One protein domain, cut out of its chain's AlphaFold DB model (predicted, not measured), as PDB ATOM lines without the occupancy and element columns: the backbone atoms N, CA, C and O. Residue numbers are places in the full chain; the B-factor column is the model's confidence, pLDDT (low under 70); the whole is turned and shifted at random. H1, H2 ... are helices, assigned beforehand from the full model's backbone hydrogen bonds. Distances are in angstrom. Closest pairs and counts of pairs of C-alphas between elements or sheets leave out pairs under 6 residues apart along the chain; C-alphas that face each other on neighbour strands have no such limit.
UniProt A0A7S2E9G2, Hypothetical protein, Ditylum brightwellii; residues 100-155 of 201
ATOM      1  N   VAL A 100       2.029  52.219  26.312       90.75
ATOM      2  CA  VAL A 100       3.477  52.416  26.213       90.75
ATOM      3  C   VAL A 100       3.783  53.036  24.854       90.75
ATOM      4  O   VAL A 100       3.560  52.431  23.798       90.75
ATOM      5  N   MET A 101       4.298  54.261  24.869       91.19
ATOM      6  CA  MET A 101       4.701  54.963  23.653       91.19
ATOM      7  C   MET A 101       5.862  54.221  22.988       91.19
ATOM      8  O   MET A 101       6.794  53.790  23.657       91.19
ATOM      9  N   ASN A 102       5.803  54.056  21.664       90.12
ATOM     10  CA  ASN A 102       6.842  53.384  20.872       90.12
ATOM     11  C   ASN A 102       7.197  51.959  21.342       90.12
ATOM     12  O   ASN A 102       8.317  51.505  21.125       90.12
ATOM     13  N   ALA A 103       6.241  51.222  21.926       88.50
ATOM     14  CA  ALA A 103       6.492  49.897  22.501       88.50
ATOM     15  C   ALA A 103       7.243  48.937  21.565       88.50
ATOM     16  O   ALA A 103       8.172  48.279  22.001       88.50
ATOM     17  N   LYS A 104       6.894  48.891  20.270       88.19
ATOM     18  CA  LYS A 104       7.574  48.010  19.302       88.19
ATOM     19  C   LYS A 104       9.071  48.292  19.214       88.19
ATOM     20  O   LYS A 104       9.863  47.371  19.328       88.19
ATOM     21  N   PHE A 105       9.426  49.565  19.061       91.94
ATOM     22  CA  PHE A 105      10.810  50.008  18.970       91.94
ATOM     23  C   PHE A 105      11.569  49.684  20.260       91.94
ATOM     24  O   PHE A 105      12.606  49.042  20.216       91.94
ATOM     25  N   LEU A 106      10.987  50.007  21.417       91.12
ATOM     26  CA  LEU A 106      11.598  49.720  22.718       91.12
ATOM     27  C   LEU A 106      11.765  48.214  22.988       91.12
ATOM     28  O   LEU A 106      12.720  47.810  23.647       91.12
ATOM     29  N   THR A 107      10.844  47.374  22.501       89.81
ATOM     30  CA  THR A 107      10.962  45.910  22.598       89.81
ATOM     31  C   THR A 107      12.032  45.371  21.648       89.81
ATOM     32  O   THR A 107      12.779  44.474  22.027       89.81
ATOM     33  N   GLU A 108      12.129  45.909  20.430       90.88
ATOM     34  CA  GLU A 108      13.169  45.547  19.452       90.88
ATOM     35  C   GLU A 108      14.570  45.954  19.929       90.88
ATOM     36  O   GLU A 108      15.520  45.191  19.760       90.88
ATOM     37  N   GLU A 109      14.686  47.108  20.588       92.69
ATOM     38  CA  GLU A 109      15.912  47.564  21.253       92.69
ATOM     39  C   GLU A 109      16.226  46.795  22.547       92.69
ATOM     40  O   GLU A 109      17.331  46.903  23.077       92.69
ATOM     41  N   GLY A 110      15.275  46.015  23.071       88.81
ATOM     42  CA  GLY A 110      15.434  45.255  24.312       88.81
ATOM     43  C   GLY A 110      15.410  46.106  25.586       88.81
ATOM     44  O   GLY A 110      15.811  45.622  26.643       88.81
ATOM     45  N   VAL A 111      14.938  47.356  25.507       91.25
ATOM     46  CA  VAL A 111      14.779  48.259  26.663       91.25
ATOM     47  C   VAL A 111      13.630  47.800  27.560       91.25
ATOM     48  O   VAL A 111      13.706  47.925  28.779       91.25
ATOM     49  N   ILE A 112      12.570  47.261  26.953       89.88
ATOM     50  CA  ILE A 112      11.404  46.717  27.655       89.88
ATOM     51  C   ILE A 112      11.179  45.265  27.255       89.88
ATOM     52  O   ILE A 112      11.374  44.897  26.090       89.88
ATOM     53  N   GLN A 113      10.720  44.448  28.200       89.31
ATOM     54  CA  GLN A 113      10.321  43.088  27.875       89.31
ATOM     55  C   GLN A 113       8.919  43.086  27.232       89.31
ATOM     56  O   GLN A 113       8.091  43.957  27.524       89.31
ATOM     57  N   PRO A 114       8.608  42.136  26.330       88.38
ATOM     58  CA  PRO A 114       7.279  42.044  25.718       88.38
ATOM     59  C   PRO A 114       6.143  41.824  26.737       88.38
ATOM     60  O   PRO A 114       4.982  42.130  26.444       88.38
ATOM     61  N   GLU A 115       6.454  41.301  27.922       88.38
ATOM     62  CA  GLU A 115       5.560  41.093  29.063       88.38
ATOM     63  C   GLU A 115       5.095  42.405  29.701       88.38
ATOM     64  O   GLU A 115       3.932  42.493  30.113       88.38
ATOM     65  N   ASP A 116       5.980  43.404  29.734       88.50
ATOM     66  CA  ASP A 116       5.740  44.733  30.310       88.50
ATOM     67  C   ASP A 116       4.878  45.599  29.386       88.50
ATOM     68  O   ASP A 116       4.231  46.554  29.803       88.50
ATOM     69  N   VAL A 117       4.805  45.261  28.098       89.56
ATOM     70  CA  VAL A 117       3.893  45.947  27.182       89.56
ATOM     71  C   VAL A 117       2.447  45.597  27.558       89.56
ATOM     72  O   VAL A 117       2.106  44.411  27.623       89.56
ATOM     73  N   PRO A 118       1.546  46.587  27.733       89.94
ATOM     74  CA  PRO A 118       0.140  46.335  28.021       89.94
ATOM     75  C   PRO A 118      -0.466  45.316  27.051       89.94
ATOM     76  O   PRO A 118      -0.397  45.475  25.830       89.94
ATOM     77  N   TYR A 119      -1.106  44.275  27.585       87.62
ATOM     78  CA  TYR A 119      -1.657  43.174  26.783       87.62
ATOM     79  C   TYR A 119      -2.694  43.636  25.737       87.62
ATOM     80  O   TYR A 119      -2.809  43.014  24.678       87.62
ATOM     81  N   MET A 120      -3.397  44.754  25.983       87.00
ATOM     82  CA  MET A 120      -4.278  45.406  24.998       87.00
ATOM     83  C   MET A 120      -3.513  45.912  23.775       87.00
ATOM     84  O   MET A 120      -3.989  45.786  22.651       87.00
ATOM     85  N   GLN A 121      -2.321  46.467  23.988       88.38
ATOM     86  CA  GLN A 121      -1.458  46.987  22.931       88.38
ATOM     87  C   GLN A 121      -0.699  45.859  22.222       88.38
ATOM     88  O   GLN A 121      -0.481  45.918  21.013       88.38
ATOM     89  N   ARG A 122      -0.340  44.804  22.963       87.94
ATOM     90  CA  ARG A 122       0.307  43.598  22.429       87.94
ATOM     91  C   ARG A 122      -0.637  42.727  21.587       87.94
ATOM     92  O   ARG A 122      -0.169  41.956  20.750       87.94
ATOM     93  N   GLY A 123      -1.951  42.829  21.800       84.31
ATOM     94  CA  GLY A 123      -2.943  41.956  21.163       84.31
ATOM     95  C   GLY A 123      -2.858  40.518  21.683       84.31
ATOM     96  O   GLY A 123      -2.843  39.570  20.900       84.31
ATOM     97  N   GLY A 124      -2.708  40.369  23.000       87.38
ATOM     98  CA  GLY A 124      -2.397  39.102  23.654       87.38
ATOM     99  C   GLY A 124      -3.316  38.765  24.822       87.38
ATOM    100  O   GLY A 124      -4.486  39.162  24.861       87.38
ATOM    101  N   SER A 125      -2.760  38.034  25.783       88.50
ATOM    102  CA  SER A 125      -3.473  37.577  26.966       88.50
ATOM    103  C   SER A 125      -3.016  38.320  28.214       88.50
ATOM    104  O   SER A 125      -1.827  38.577  28.386       88.50
ATOM    105  N   TRP A 126      -3.950  38.626  29.122       87.44
ATOM    106  CA  TRP A 126      -3.633  39.249  30.416       87.44
ATOM    107  C   TRP A 126      -2.633  38.430  31.249       87.44
ATOM    108  O   TRP A 126      -1.782  38.986  31.935       87.44
ATOM    109  N   ASP A 127      -2.715  37.103  31.167       88.19
ATOM    110  CA  ASP A 127      -1.874  36.174  31.925       88.19
ATOM    111  C   ASP A 127      -0.504  35.907  31.315       88.19
ATOM    112  O   ASP A 127       0.185  34.994  31.763       88.19
ATOM    113  N   ASN A 128      -0.125  36.661  30.281       88.62
ATOM    114  CA  ASN A 128       1.096  36.451  29.509       88.62
ATOM    115  C   ASN A 128       1.215  35.047  28.891       88.62
ATOM    116  O   ASN A 128       2.297  34.648  28.469       88.62
ATOM    117  N   SER A 129       0.111  34.302  28.749       86.94
ATOM    118  CA  SER A 129       0.122  33.014  28.034       86.94
ATOM    119  C   SER A 129       0.504  33.142  26.555       86.94
ATOM    120  O   SER A 129       0.849  32.143  25.923       86.94
ATOM    121  N   ASP A 130       0.444  34.355  26.000       84.06
ATOM    122  CA  ASP A 130       0.806  34.656  24.619       84.06
ATOM    123  C   ASP A 130       2.299  34.951  24.405       84.06
ATOM    124  O   ASP A 130       2.752  34.932  23.254       84.06
ATOM    125  N   VAL A 131       3.049  35.227  25.476       86.75
ATOM    126  CA  VAL A 131       4.470  35.588  25.419       86.75
ATOM    127  C   VAL A 131       5.323  34.372  25.783       86.75
ATOM    128  O   VAL A 131       5.015  33.611  26.700       86.75
ATOM    129  N   LYS A 132       6.384  34.126  25.011       82.38
ATOM    130  CA  LYS A 132       7.257  32.965  25.222       82.38
ATOM    131  C   LYS A 132       8.204  33.247  26.386       82.38
ATOM    132  O   LYS A 132       8.889  34.254  26.352       82.38
ATOM    133  N   ASN A 133       8.298  32.309  27.330       84.00
ATOM    134  CA  ASN A 133       9.164  32.375  28.519       84.00
ATOM    135  C   ASN A 133       8.776  33.439  29.561       84.00
ATOM    136  O   ASN A 133       9.536  33.670  30.495       84.00
ATOM    137  N   ALA A 134       7.582  34.014  29.442       84.56
ATOM    138  CA  ALA A 134       7.030  34.930  30.425       84.56
ATOM    139  C   ALA A 134       6.555  34.209  31.691       84.56
ATOM    140  O   ALA A 134       5.995  33.106  31.624       84.56
ATOM    141  N   GLU A 135       6.670  34.882  32.836       85.62
ATOM    142  CA  GLU A 135       5.951  34.477  34.041       85.62
ATOM    143  C   GLU A 135       4.443  34.676  33.838       85.62
ATOM    144  O   GLU A 135       3.971  35.737  33.408       85.62
ATOM    145  N   LYS A 136       3.673  33.620  34.121       87.06
ATOM    146  CA  LYS A 136       2.222  33.642  33.953       87.06
ATOM    147  C   LYS A 136       1.577  34.323  35.146       87.06
ATOM    148  O   LYS A 136       1.735  33.862  36.273       87.06
ATOM    149  N   LYS A 137       0.778  35.357  34.890       87.25
ATOM    150  CA  LYS A 137       0.012  36.012  35.957       87.25
ATOM    151  C   LYS A 137      -1.141  35.114  36.395       87.25
ATOM    152  O   LYS A 137      -1.856  34.541  35.567       87.25
ATOM    153  N   GLU A 138      -1.334  35.001  37.702       87.94
ATOM    154  CA  GLU A 138      -2.433  34.218  38.256       87.94
ATOM    155  C   GLU A 138      -3.783  34.908  38.027       87.94
ATOM    156  O   GLU A 138      -3.939  36.117  38.205       87.94
ATOM    157  N   TRP A 139      -4.787  34.120  37.640       88.00
ATOM    158  CA  TRP A 139      -6.158  34.600  37.481       88.00
ATOM    159  C   TRP A 139      -6.893  34.601  38.826       88.00
ATOM    160  O   TRP A 139      -7.010  33.554  39.473       88.00
ATOM    161  N   ASN A 140      -7.499  35.737  39.179       89.50
ATOM    162  CA  ASN A 140      -8.435  35.835  40.299       89.50
ATOM    163  C   ASN A 140      -9.704  34.996  40.035       89.50
ATOM    164  O   ASN A 140     -10.050  34.681  38.893       89.50
ATOM    165  N   SER A 141     -10.447  34.647  41.088       90.56
ATOM    166  CA  SER A 141     -11.683  33.853  40.973       90.56
ATOM    167  C   SER A 141     -12.754  34.522  40.096       90.56
ATOM    168  O   SER A 141     -13.452  33.835  39.349       90.56
ATOM    169  N   ILE A 142     -12.850  35.854  40.146       90.62
ATOM    170  CA  ILE A 142     -13.740  36.662  39.297       90.62
ATOM    171  C   ILE A 142     -13.340  36.523  37.826       90.62
ATOM    172  O   ILE A 142     -14.188  36.271  36.969       90.62
ATOM    173  N   ASP A 143     -12.043  36.613  37.537       89.25
ATOM    174  CA  ASP A 143     -11.550  36.527  36.168       89.25
ATOM    175  C   ASP A 143     -11.713  35.110  35.588       89.25
ATOM    176  O   ASP A 143     -12.025  34.966  34.407       89.25
ATOM    177  N   LYS A 144     -11.582  34.054  36.405       90.69
ATOM    178  CA  LYS A 144     -11.866  32.669  35.974       90.69
ATOM    179  C   LYS A 144     -13.319  32.509  35.515       90.69
ATOM    180  O   LYS A 144     -13.556  32.032  34.408       90.69
ATOM    181  N   LYS A 145     -14.277  33.002  36.309       91.12
ATOM    182  CA  LYS A 145     -15.709  33.000  35.947       91.12
ATOM    183  C   LYS A 145     -15.981  33.810  34.681       91.12
ATOM    184  O   LYS A 145     -16.803  33.428  33.851       91.12
ATOM    185  N   PHE A 146     -15.296  34.940  34.528       90.38
ATOM    186  CA  PHE A 146     -15.412  35.766  33.333       90.38
ATOM    187  C   PHE A 146     -14.909  35.026  32.085       90.38
ATOM    188  O   PHE A 146     -15.600  35.006  31.069       90.38
ATOM    189  N   LYS A 147     -13.760  34.348  32.182       87.88
ATOM    190  CA  LYS A 147     -13.188  33.540  31.097       87.88
ATOM    191  C   LYS A 147     -14.103  32.388  30.689       87.88
ATOM    192  O   LYS A 147     -14.292  32.164  29.497       87.88
ATOM    193  N   GLU A 148     -14.700  31.691  31.654       87.62
ATOM    194  CA  GLU A 148     -15.696  30.643  31.395       87.62
ATOM    195  C   GLU A 148     -16.901  31.199  30.626       87.62
ATOM    196  O   GLU A 148     -17.320  30.622  29.624       87.62
ATOM    197  N   LYS A 149     -17.409  32.371  31.029       86.50
ATOM    198  CA  LYS A 149     -18.520  33.043  30.345       86.50
ATOM    199  C   LYS A 149     -18.148  33.522  28.937       86.50
ATOM    200  O   LYS A 149     -18.961  33.394  28.025       86.50
ATOM    201  N   GLU A 150     -16.939  34.049  28.729       82.44
ATOM    202  CA  GLU A 150     -16.430  34.410  27.396       82.44
ATOM    203  C   GLU A 150     -16.284  33.178  26.495       82.44
ATOM    204  O   GLU A 150     -16.642  33.223  25.319       82.44
ATOM    205  N   GLN A 151     -15.767  32.069  27.030       80.75
ATOM    206  CA  GLN A 151     -15.651  30.806  26.300       80.75
ATOM    207  C   GLN A 151     -17.022  30.253  25.929       80.75
ATOM    208  O   GLN A 151     -17.218  29.852  24.782       80.75
ATOM    209  N   GLN A 152     -17.975  30.294  26.859       79.06
ATOM    210  CA  GLN A 152     -19.358  29.928  26.596       79.06
ATOM    211  C   GLN A 152     -19.958  30.820  25.509       79.06
ATOM    212  O   GLN A 152     -20.493  30.304  24.539       79.06
ATOM    213  N   PHE A 153     -19.769  32.140  25.577       73.19
ATOM    214  CA  PHE A 153     -20.224  33.045  24.522       73.19
ATOM    215  C   PHE A 153     -19.549  32.771  23.173       73.19
ATOM    216  O   PHE A 153     -20.203  32.886  22.149       73.19
ATOM    217  N   ARG A 154     -18.264  32.390  23.136       68.06
ATOM    218  CA  ARG A 154     -17.568  31.991  21.895       68.06
ATOM    219  C   ARG A 154     -18.110  30.680  21.321       68.06
ATOM    220  O   ARG A 154     -18.185  30.539  20.103       68.06
ATOM    221  N   LEU A 155     -18.480  29.735  22.179       66.31
ATOM    222  CA  LEU A 155     -19.098  28.464  21.790       66.31
ATOM    223  C   LEU A 155     -20.538  28.662  21.305       66.31
ATOM    224  O   LEU A 155     -20.905  28.115  20.266       66.31
TER     225      LEU A 155
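This is residues 100 to 155 of the 201 residues of the protein "Hypothetical protein" of Ditylum brightwellii (UniProt A0A7S2E9G2). A body of winding loop holds two short helices, H1 and H2, and from its far end a longer helix, H3, sticks out with residues 141 to 146 and 148 to 155. The 56 printed residues have three named helices, H1, H2 and H3 in chain order, and no named strand; the class is all helix, with under half of the residues, 25, in named elements. The whole is loose, radius of gyration of the C-alphas 13.6 A, and spans 39 by 20 by 17 A.

H1 is residues 103 to 108, beginning at C-alpha 103 (6.492, 49.897, 22.501). H2 is residues 119 to 122. H3 is residues 141 to 155, 21.3 A long, ending at C-alpha 155 (-19.098, 28.464, 21.790).

H1 and H2 are only just apart, closest 8.5 A. H3 is apart from H1 and from H2. In H1 and H3 every O i to N i+4 pair is within hydrogen-bond range; H2 is too short for such a pair.

The C-alphas of Glu 109 and Leu 155 are farthest apart, 39.9 A. The printed part has no cut. The link H2 to H3 is long, 18 residues. Residues 154 to 155 have pLDDT under 70.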